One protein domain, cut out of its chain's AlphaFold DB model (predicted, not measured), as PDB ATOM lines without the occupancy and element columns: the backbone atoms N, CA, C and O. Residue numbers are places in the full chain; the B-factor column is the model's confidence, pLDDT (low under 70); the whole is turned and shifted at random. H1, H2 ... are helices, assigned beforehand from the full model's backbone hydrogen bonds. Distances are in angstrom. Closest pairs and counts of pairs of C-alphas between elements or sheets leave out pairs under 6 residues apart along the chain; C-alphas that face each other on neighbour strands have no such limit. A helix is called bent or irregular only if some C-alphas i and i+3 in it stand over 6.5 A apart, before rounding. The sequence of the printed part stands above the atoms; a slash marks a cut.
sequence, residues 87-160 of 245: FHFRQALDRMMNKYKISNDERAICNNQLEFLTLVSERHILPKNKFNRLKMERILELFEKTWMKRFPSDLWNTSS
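Overview. This is residues 87 to 160 of the 245 residues of the protein "MULE domain-containing protein" of Thelohanellus kitauei (UniProt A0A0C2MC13). Three helices of similar length form a loose, splayed bundle, their centres at the corners of a triangle; they come nearest one another around Met 97 near the end of H1 and the first halves of H2 and H3, and spread from there. A long loop, residues 118 to 133, folds back from the end of H2 to the beginning of H3, and a tail, residues 149 to 160, follows H3 at the end of the bundle where H2 and H3 both finish. The printed part has 74 residues with three named helices in the order H1, H2, H3 and no named strand, and its class is all helix. The whole is compact, with a radius of gyration of the C-alphas of 11.8 A and spans of 32 by 28 by 19 A.

Arrangement. H1, residues 87 to 99, H2, residues 104 to 117, and H3, residues 134 to 148, make a bundle, a group of helices near each other. H1 and H2 are close but not clearly touching, with the closest C-alphas, those of Met 97 and Arg 107, 7.4 A apart. They run opposite ways at a steep tilt of 44 degrees. H1 and H3 are close but not clearly touching, with the closest C-alphas, those of Met 97 and Ile 139, 7.5 A apart. They run opposite ways at a tilt of 37 degrees, only just steep. H2 and H3 are close but not clearly touching, with the closest C-alphas, those of Cys 110 and Met 136, 7.1 A apart. They run the same way at a tilt of 38 degrees, only just steep. In H1 and H3 every O i to N i+4 pair is within hydrogen-bond range; in H2 it is 8 of 10.

Along the chain. H1 has 13 residues, begins with C-alpha 87 at (-5.691, 24.610, 23.736) and measures 18.3 A from first to last C-alpha. H2 has 14 residues, begins with C-alpha 104 at (1.527, 11.926, 36.677) and measures 20.1 A. H3 has 15 residues, measures 20.2 A and ends with C-alpha 148 at (-9.943, 34.536, 37.802). H3 is neither bent nor irregular, but only just: C-alphas 145 and 148 are 6.3 A apart.

Size, cuts and confidence. The two C-alphas farthest apart, those of Lys 101 and Ser 160, are 33.1 A apart. The printed part has no cut. The link from H1 to H2 is tight, with 4 residues, and the link from H2 to H3 is long, with 16. The mean pLDDT of the printed part is 74.7, and the model's confidence is low, under 70, at residues 119 to 135 and 158 to 160.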
ATOM      1  N   PHE A  87      -6.996  25.242  23.929       77.12
ATOM      2  CA  PHE A  87      -5.691  24.610  23.736       77.12
ATOM      3  C   PHE A  87      -4.581  25.372  24.476       77.12
ATOM      4  O   PHE A  87      -3.832  24.782  25.255       77.12
ATOM      5  N   HIS A  88      -4.509  26.694  24.297       79.75
ATOM      6  CA  HIS A  88      -3.518  27.526  24.980       79.75
ATOM      7  C   HIS A  88      -3.753  27.594  26.487       79.75
ATOM      8  O   HIS A  88      -2.789  27.593  27.254       79.75
ATOM      9  N   PHE A  89      -5.016  27.581  26.917       82.19
ATOM     10  CA  PHE A  89      -5.373  27.452  28.325       82.19
ATOM     11  C   PHE A  89      -4.840  26.145  28.928       82.19
ATOM     12  O   PHE A  89      -4.079  26.183  29.892       82.19
ATOM     13  N   ARG A  90      -5.142  24.992  28.313       81.69
ATOM     14  CA  ARG A  90      -4.641  23.671  28.732       81.69
ATOM     15  C   ARG A  90      -3.119  23.621  28.768       81.69
ATOM     16  O   ARG A  90      -2.546  23.229  29.776       81.69
ATOM     17  N   GLN A  91      -2.463  24.130  27.730       83.44
ATOM     18  CA  GLN A  91      -1.005  24.186  27.674       83.44
ATOM     19  C   GLN A  91      -0.402  25.074  28.779       83.44
ATOM     20  O   GLN A  91       0.701  24.806  29.259       83.44
ATOM     21  N   ALA A  92      -1.078  26.152  29.181       85.25
ATOM     22  CA  ALA A  92      -0.642  26.981  30.301       85.25
ATOM     23  C   ALA A  92      -0.801  26.248  31.644       85.25
ATOM     24  O   ALA A  92       0.108  26.312  32.475       85.25
ATOM     25  N   LEU A  93      -1.898  25.506  31.832       84.19
ATOM     26  CA  LEU A  93      -2.095  24.647  33.005       84.19
ATOM     27  C   LEU A  93      -1.035  23.541  33.073       84.19
ATOM     28  O   LEU A  93      -0.436  23.335  34.126       84.19
ATOM     29  N   ASP A  94      -0.716  22.898  31.951       85.88
ATOM     30  CA  ASP A  94       0.333  21.874  31.888       85.88
ATOM     31  C   ASP A  94       1.709  22.444  32.246       85.88
ATOM     32  O   ASP A  94       2.454  21.848  33.027       85.88
ATOM     33  N   ARG A  95       2.040  23.643  31.743       87.50
ATOM     34  CA  ARG A  95       3.272  24.363  32.108       87.50
ATOM     35  C   ARG A  95       3.325  24.696  33.597       87.50
ATOM     36  O   ARG A  95       4.385  24.569  34.208       87.50
ATOM     37  N   MET A  96       2.197  25.088  34.185       85.12
ATOM     38  CA  MET A  96       2.084  25.317  35.622       85.12
ATOM     39  C   MET A  96       2.331  24.016  36.396       85.12
ATOM     40  O   MET A  96       3.218  23.983  37.244       85.12
ATOM     41  N   MET A  97       1.655  22.918  36.058       85.75
ATOM     42  CA  MET A  97       1.867  21.619  36.712       85.75
ATOM     43  C   MET A  97       3.318  21.120  36.578       85.75
ATOM     44  O   MET A  97       3.887  20.602  37.537       85.75
ATOM     45  N   ASN A  98       3.959  21.340  35.424       88.38
ATOM     46  CA  ASN A  98       5.382  21.039  35.222       88.38
ATOM     47  C   ASN A  98       6.275  21.856  36.160       88.38
ATOM     48  O   ASN A  98       7.147  21.295  36.823       88.38
ATOM     49  N   LYS A  99       6.037  23.170  36.257       86.44
ATOM     50  CA  LYS A  99       6.810  24.078  37.115       86.44
ATOM     51  C   LYS A  99       6.783  23.651  38.586       86.44
ATOM     52  O   LYS A  99       7.793  23.780  39.271       86.44
ATOM     53  N   TYR A 100       5.654  23.123  39.055       83.75
ATOM     54  CA  TYR A 100       5.475  22.672  40.441       83.75
ATOM     55  C   TYR A 100       5.716  21.170  40.645       83.75
ATOM     56  O   TYR A 100       5.458  20.662  41.734       83.75
ATOM     57  N   LYS A 101       6.256  20.473  39.633       86.06
ATOM     58  CA  LYS A 101       6.643  19.053  39.701       86.06
ATOM     59  C   LYS A 101       5.504  18.150  40.197       86.06
ATOM     60  O   LYS A 101       5.697  17.291  41.056       86.06
ATOM     61  N   ILE A 102       4.304  18.373  39.666       82.94
ATOM     62  CA  ILE A 102       3.140  17.521  39.928       82.94
ATOM     63  C   ILE A 102       3.363  16.160  39.265       82.94
ATOM     64  O   ILE A 102       3.707  16.114  38.073       82.94
ATOM     65  N   SER A 103       3.200  15.074  40.032       83.38
ATOM     66  CA  SER A 103       3.375  13.710  39.519       83.38
ATOM     67  C   SER A 103       2.295  13.366  38.492       83.38
ATOM     68  O   SER A 103       1.255  14.020  38.427       83.38
ATOM     69  N   ASN A 104       2.520  12.339  37.672       82.31
ATOM     70  CA  ASN A 104       1.527  11.926  36.677       82.31
ATOM     71  C   ASN A 104       0.206  11.475  37.320       82.31
ATOM     72  O   ASN A 104      -0.856  11.844  36.821       82.31
ATOM     73  N   ASP A 105       0.266  10.797  38.465       78.56
ATOM     74  CA  ASP A 105      -0.927  10.373  39.209       78.56
ATOM     75  C   ASP A 105      -1.705  11.579  39.761       78.56
ATOM     76  O   ASP A 105      -2.933  11.634  39.702       78.56
ATOM     77  N   GLU A 106      -0.995  12.603  40.246       77.12
ATOM     78  CA  GLU A 106      -1.606  13.844  40.729       77.12
ATOM     79  C   GLU A 106      -2.206  14.677  39.581       77.12
ATOM     80  O   GLU A 106      -3.200  15.378  39.785       77.12
ATOM     81  N   ARG A 107      -1.648  14.602  38.363       81.12
ATOM     82  CA  ARG A 107      -2.123  15.376  37.200       81.12
ATOM     83  C   ARG A 107      -3.529  15.016  36.773       81.12
ATOM     84  O   ARG A 107      -4.261  15.920  36.384       81.12
ATOM     85  N   ALA A 108      -3.903  13.740  36.815       76.56
ATOM     86  CA  ALA A 108      -5.260  13.325  36.464       76.56
ATOM     87  C   ALA A 108      -6.285  14.030  37.366       76.56
ATOM     88  O   ALA A 108      -7.221  14.661  36.879       76.56
ATOM     89  N   ILE A 109      -6.016  14.040  38.674       73.94
ATOM     90  CA  ILE A 109      -6.835  14.731  39.673       73.94
ATOM     91  C   ILE A 109      -6.844  16.242  39.405       73.94
ATOM     92  O   ILE A 109      -7.913  16.843  39.326       73.94
ATOM     93  N   CYS A 110      -5.671  16.857  39.194       75.44
ATOM     94  CA  CYS A 110      -5.572  18.283  38.864       75.44
ATOM     95  C   CYS A 110      -6.407  18.637  37.631       75.44
ATOM     96  O   CYS A 110      -7.097  19.650  37.616       75.44
ATOM     97  N   ASN A 111      -6.327  17.815  36.588       76.00
ATOM     98  CA  ASN A 111      -6.999  18.053  35.322       76.00
ATOM     99  C   ASN A 111      -8.511  17.998  35.461       76.00
ATOM    100  O   ASN A 111      -9.162  18.916  34.972       76.00
ATOM    101  N   ASN A 112      -9.035  16.989  36.157       71.19
ATOM    102  CA  ASN A 112     -10.467  16.862  36.410       71.19
ATOM    103  C   ASN A 112     -10.985  18.068  37.204       71.19
ATOM    104  O   ASN A 112     -11.993  18.663  36.841       71.19
ATOM    105  N   GLN A 113     -10.246  18.491  38.233       72.12
ATOM    106  CA  GLN A 113     -10.612  19.645  39.059       72.12
ATOM    107  C   GLN A 113     -10.535  20.971  38.289       72.12
ATOM    108  O   GLN A 113     -11.429  21.806  38.367       72.12
ATOM    109  N   LEU A 114      -9.485  21.184  37.498       74.31
ATOM    110  CA  LEU A 114      -9.355  22.397  36.692       74.31
ATOM    111  C   LEU A 114     -10.391  22.442  35.562       74.31
ATOM    112  O   LEU A 114     -10.882  23.516  35.234       74.31
ATOM    113  N   GLU A 115     -10.737  21.297  34.971       71.62
ATOM    114  CA  GLU A 115     -11.817  21.203  33.987       71.62
ATOM    115  C   GLU A 115     -13.170  21.517  34.626       71.62
ATOM    116  O   GLU A 115     -13.912  22.336  34.080       71.62
ATOM    117  N   PHE A 116     -13.430  20.984  35.818       70.12
ATOM    118  CA  PHE A 116     -14.596  21.311  36.632       70.12
ATOM    119  C   PHE A 116     -14.748  22.829  36.842       70.12
ATOM    120  O   PHE A 116     -15.815  23.383  36.578       70.12
ATOM    121  N   LEU A 117     -13.667  23.540  37.196       72.00
ATOM    122  CA  LEU A 117     -13.692  25.004  37.353       72.00
ATOM    123  C   LEU A 117     -14.065  25.752  36.065       72.00
ATOM    124  O   LEU A 117     -14.547  26.880  36.128       72.00
ATOM    125  N   THR A 118     -13.836  25.155  34.892       72.56
ATOM    126  CA  THR A 118     -14.263  25.748  33.615       72.56
ATOM    127  C   THR A 118     -15.715  25.450  33.258       72.56
ATOM    128  O   THR A 118     -16.207  26.019  32.289       72.56
ATOM    129  N   LEU A 119     -16.393  24.561  33.982       68.75
ATOM    130  CA  LEU A 119     -17.750  24.091  33.675       68.75
ATOM    131  C   LEU A 119     -18.782  24.554  34.704       68.75
ATOM    132  O   LEU A 119     -19.955  24.696  34.373       68.75
ATOM    133  N   VAL A 120     -18.347  24.824  35.930       66.94
ATOM    134  CA  VAL A 120     -19.204  25.271  37.025       66.94
ATOM    135  C   VAL A 120     -19.219  26.791  37.101       66.94
ATOM    136  O   VAL A 120     -18.187  27.429  36.914       66.94
ATOM    137  N   SER A 121     -20.389  27.383  37.356       65.75
ATOM    138  CA  SER A 121     -20.513  28.838  37.498       65.75
ATOM    139  C   SER A 121     -19.553  29.357  38.562       65.75
ATOM    140  O   SER A 121     -19.383  28.722  39.600       65.75
ATOM    141  N   GLU A 122     -18.955  30.525  38.326       65.62
ATOM    142  CA  GLU A 122     -17.987  31.143  39.241       65.62
ATOM    143  C   GLU A 122     -18.513  31.234  40.684       65.62
ATOM    144  O   GLU A 122     -17.758  31.030  41.630       65.62
ATOM    145  N   ARG A 123     -19.830  31.417  40.852       64.25
ATOM    146  CA  ARG A 123     -20.522  31.453  42.153       64.25
ATOM    147  C   ARG A 123     -20.513  30.127  42.930       64.25
ATOM    148  O   ARG A 123     -20.731  30.133  44.134       64.25
ATOM    149  N   HIS A 124     -20.288  29.007  42.248       62.97
ATOM    150  CA  HIS A 124     -20.260  27.655  42.812       62.97
ATOM    151  C   HIS A 124     -18.837  27.066  42.846       62.97
ATOM    152  O   HIS A 124     -18.656  25.910  43.225       62.97
ATOM    153  N   ILE A 125     -17.809  27.834  42.457       66.44
ATOM    154  CA  ILE A 125     -16.412  27.432  42.653       66.44
ATOM    155  C   ILE A 125     -16.155  27.401  44.166       66.44
ATOM    156  O   ILE A 125     -16.088  28.443  44.817       66.44
ATOM    157  N   LEU A 126     -16.090  26.192  44.732       55.84
ATOM    158  CA  LEU A 126     -16.030  25.971  46.177       55.84
ATOM    159  C   LEU A 126     -14.850  26.687  46.864       55.84
ATOM    160  O   LEU A 126     -13.787  26.867  46.260       55.84
ATOM    161  N   PRO A 127     -14.980  26.997  48.170       51.22
ATOM    162  CA  PRO A 127     -13.866  27.447  48.994       51.22
ATOM    163  C   PRO A 127     -12.787  26.359  49.088       51.22
ATOM    164  O   PRO A 127     -13.093  25.166  49.099       51.22
ATOM    165  N   LYS A 128     -11.528  26.788  49.238       51.03
ATOM    166  CA  LYS A 128     -10.279  25.992  49.275       51.03
ATOM    167  C   LYS A 128     -10.289  24.735  50.177       51.03
ATOM    168  O   LYS A 128      -9.435  23.869  50.026       51.03
ATOM    169  N   ASN A 129     -11.267  24.599  51.069       43.06
ATOM    170  CA  ASN A 129     -11.241  23.720  52.238       43.06
ATOM    171  C   ASN A 129     -11.623  22.245  51.976       43.06
ATOM    172  O   ASN A 129     -11.551  21.446  52.904       43.06
ATOM    173  N   LYS A 130     -12.023  21.850  50.754       51.16
ATOM    174  CA  LYS A 130     -12.268  20.425  50.414       51.16
ATOM    175  C   LYS A 130     -11.052  19.706  49.807       51.16
ATOM    176  O   LYS A 130     -11.102  18.496  49.603       51.16
ATOM    177  N   PHE A 131      -9.953  20.409  49.528       54.28
ATOM    178  CA  PHE A 131      -8.825  19.859  48.771       54.28
ATOM    179  C   PHE A 131      -7.606  19.613  49.664       54.28
ATOM    180  O   PHE A 131      -6.650  20.378  49.665       54.28
ATOM    181  N   ASN A 132      -7.622  18.501  50.401       49.75
ATOM    182  CA  ASN A 132      -6.585  18.105  51.366       49.75
ATOM    183  C   ASN A 132      -5.262  17.613  50.718       49.75
ATOM    184  O   ASN A 132      -4.759  16.531  51.020       49.75
ATOM    185  N   ARG A 133      -4.672  18.390  49.799       62.91
ATOM    186  CA  ARG A 133      -3.300  18.183  49.295       62.91
ATOM    187  C   ARG A 133      -2.611  19.534  49.083       62.91
ATOM    188  O   ARG A 133      -2.956  20.252  48.151       62.91
ATOM    189  N   LEU A 134      -1.556  19.828  49.851       63.44
ATOM    190  CA  LEU A 134      -0.772  21.086  49.804       63.44
ATOM    191  C   LEU A 134      -0.364  21.546  48.385       63.44
ATOM    192  O   LEU A 134      -0.263  22.739  48.099       63.44
ATOM    193  N   LYS A 135      -0.097  20.607  47.465       69.44
ATOM    194  CA  LYS A 135       0.230  20.937  46.067       69.44
ATOM    195  C   LYS A 135      -0.986  21.433  45.270       69.44
ATOM    196  O   LYS A 135      -0.818  22.298  44.414       69.44
ATOM    197  N   MET A 136      -2.182  20.916  45.554       70.88
ATOM    198  CA  MET A 136      -3.431  21.341  44.913       70.88
ATOM    199  C   MET A 136      -3.826  22.750  45.329       70.88
ATOM    200  O   MET A 136      -4.184  23.548  44.470       70.88
ATOM    201  N   GLU A 137      -3.686  23.084  46.610       74.19
ATOM    202  CA  GLU A 137      -3.947  24.440  47.105       74.19
ATOM    203  C   GLU A 137      -3.098  25.470  46.351       74.19
ATOM    204  O   GLU A 137      -3.624  26.448  45.825       74.19
ATOM    205  N   ARG A 138      -1.800  25.189  46.173       77.62
ATOM    206  CA  ARG A 138      -0.899  26.048  45.390       77.62
ATOM    207  C   ARG A 138      -1.335  26.191  43.932       77.62
ATOM    208  O   ARG A 138      -1.257  27.285  43.381       77.62
ATOM    209  N   ILE A 139      -1.783  25.110  43.291       78.50
ATOM    210  CA  ILE A 139      -2.298  25.152  41.913       78.50
ATOM    211  C   ILE A 139      -3.553  26.022  41.826       78.50
ATOM    212  O   ILE A 139      -3.652  26.843  40.915       78.50
ATOM    213  N   LEU A 140      -4.486  25.866  42.765       77.56
ATOM    214  CA  LEU A 140      -5.729  26.635  42.807       77.56
ATOM    215  C   LEU A 140      -5.459  28.123  43.051       77.56
ATOM    216  O   LEU A 140      -6.025  28.967  42.364       77.56
ATOM    217  N   GLU A 141      -4.525  28.465  43.936       80.44
ATOM    218  CA  GLU A 141      -4.110  29.856  44.162       80.44
ATOM    219  C   GLU A 141      -3.495  30.497  42.919       80.44
ATOM    220  O   GLU A 141      -3.753  31.661  42.596       80.44
ATOM    221  N   LEU A 142      -2.680  29.737  42.190       81.31
ATOM    222  CA  LEU A 142      -2.102  30.198  40.935       81.31
ATOM    223  C   LEU A 142      -3.156  30.331  39.846       81.31
ATOM    224  O   LEU A 142      -3.085  31.279  39.062       81.31
ATOM    225  N   PHE A 143      -4.121  29.416  39.800       82.31
ATOM    226  CA  PHE A 143      -5.253  29.489  38.893       82.31
ATOM    227  C   PHE A 143      -6.072  30.755  39.151       82.31
ATOM    228  O   PHE A 143      -6.283  31.543  38.230       82.31
ATOM    229  N   GLU A 144      -6.436  31.007  40.407       82.38
ATOM    230  CA  GLU A 144      -7.162  32.203  40.833       82.38
ATOM    231  C   GLU A 144      -6.394  33.477  40.444       82.38
ATOM    232  O   GLU A 144      -6.930  34.384  39.804       82.38
ATOM    233  N   LYS A 145      -5.091  33.529  40.746       84.00
ATOM    234  CA  LYS A 145      -4.233  34.677  40.423       84.00
ATOM    235  C   LYS A 145      -4.036  34.883  38.919       84.00
ATOM    236  O   LYS A 145      -3.886  36.021  38.475       84.00
ATOM    237  N   THR A 146      -3.982  33.807  38.137       83.44
ATOM    238  CA  THR A 146      -3.645  33.864  36.707       83.44
ATOM    239  C   THR A 146      -4.872  34.063  35.830       83.44
ATOM    240  O   THR A 146      -4.782  34.815  34.863       83.44
ATOM    241  N   TRP A 147      -5.991  33.423  36.164       83.31
ATOM    242  CA  TRP A 147      -7.199  33.408  35.345       83.31
ATOM    243  C   TRP A 147      -8.327  34.218  35.969       83.31
ATOM    244  O   TRP A 147      -8.705  35.222  35.372       83.31
ATOM    245  N   MET A 148      -8.777  33.881  37.181       82.69
ATOM    246  CA  MET A 148      -9.943  34.536  37.802       82.69
ATOM    247  C   MET A 148      -9.724  36.041  38.017       82.69
ATOM    248  O   MET A 148     -10.573  36.854  37.675       82.69
ATOM    249  N   LYS A 149      -8.542  36.447  38.499       83.81
ATOM    250  CA  LYS A 149      -8.238  37.868  38.764       83.81
ATOM    251  C   LYS A 149      -7.880  38.688  37.525       83.81
ATOM    252  O   LYS A 149      -7.936  39.913  37.567       83.81
ATOM    253  N   ARG A 150      -7.424  38.048  36.444       84.62
ATOM    254  CA  ARG A 150      -6.855  38.752  35.275       84.62
ATOM    255  C   ARG A 150      -7.767  38.748  34.059       84.62
ATOM    256  O   ARG A 150      -7.595  39.601  33.188       84.62
ATOM    257  N   PHE A 151      -8.683  37.789  33.979       84.62
ATOM    258  CA  PHE A 151      -9.537  37.570  32.825       84.62
ATOM    259  C   PHE A 151     -10.976  37.340  33.293       84.62
ATOM    260  O   PHE A 151     -11.186  36.509  34.175       84.62
ATOM    261  N   PRO A 152     -11.965  38.018  32.679       84.06
ATOM    262  CA  PRO A 152     -13.373  37.732  32.936       84.06
ATOM    263  C   PRO A 152     -13.678  36.245  32.774       84.06
ATOM    264  O   PRO A 152     -13.121  35.607  31.871       84.06
ATOM    265  N   SER A 153     -14.563  35.714  33.619       79.25
ATOM    266  CA  SER A 153     -14.920  34.294  33.620       79.25
ATOM    267  C   SER A 153     -15.420  33.821  32.263       79.25
ATOM    268  O   SER A 153     -15.007  32.754  31.829       79.25
ATOM    269  N   ASP A 154     -16.118  34.654  31.490       78.62
ATOM    270  CA  ASP A 154     -16.532  34.338  30.116       78.62
ATOM    271  C   ASP A 154     -15.400  33.879  29.175       78.62
ATOM    272  O   ASP A 154     -15.647  33.176  28.195       78.62
ATOM    273  N   LEU A 155     -14.142  34.249  29.433       80.94
ATOM    274  CA  LEU A 155     -13.028  33.828  28.584       80.94
ATOM    275  C   LEU A 155     -12.591  32.378  28.831       80.94
ATOM    276  O   LEU A 155     -12.079  31.746  27.908       80.94
ATOM    277  N   TRP A 156     -12.753  31.857  30.046       80.50
ATOM    278  CA  TRP A 156     -12.211  30.553  30.455       80.50
ATOM    279  C   TRP A 156     -13.266  29.596  31.029       80.50
ATOM    280  O   TRP A 156     -13.055  28.383  31.001       80.50
ATOM    281  N   ASN A 157     -14.399  30.120  31.483       76.25
ATOM    282  CA  ASN A 157     -15.547  29.408  32.022       76.25
ATOM    283  C   ASN A 157     -16.656  29.273  30.963       76.25
ATOM    284  O   ASN A 157     -16.880  30.172  30.150       76.25
ATOM    285  N   THR A 158     -17.335  28.130  30.955       68.56
ATOM    286  CA  THR A 158     -18.379  27.784  29.988       68.56
ATOM    287  C   THR A 158     -19.685  27.344  30.632       68.56
ATOM    288  O   THR A 158     -20.516  26.764  29.943       68.56
ATOM    289  N   SER A 159     -19.891  27.623  31.921       65.69
ATOM    290  CA  SER A 159     -21.100  27.229  32.655       65.69
ATOM    291  C   SER A 159     -22.378  27.869  32.111       65.69
ATOM    292  O   SER A 159     -23.468  27.364  32.328       65.69
ATOM    293  N   SER A 160     -22.257  29.019  31.447       57.88
ATOM    294  CA  SER A 160     -23.365  29.796  30.884       57.88
ATOM    295  C   SER A 160     -23.636  29.487  29.404       57.88
ATOM    296  O   SER A 160     -24.342  30.243  28.739       57.88
TER     297      SER A 160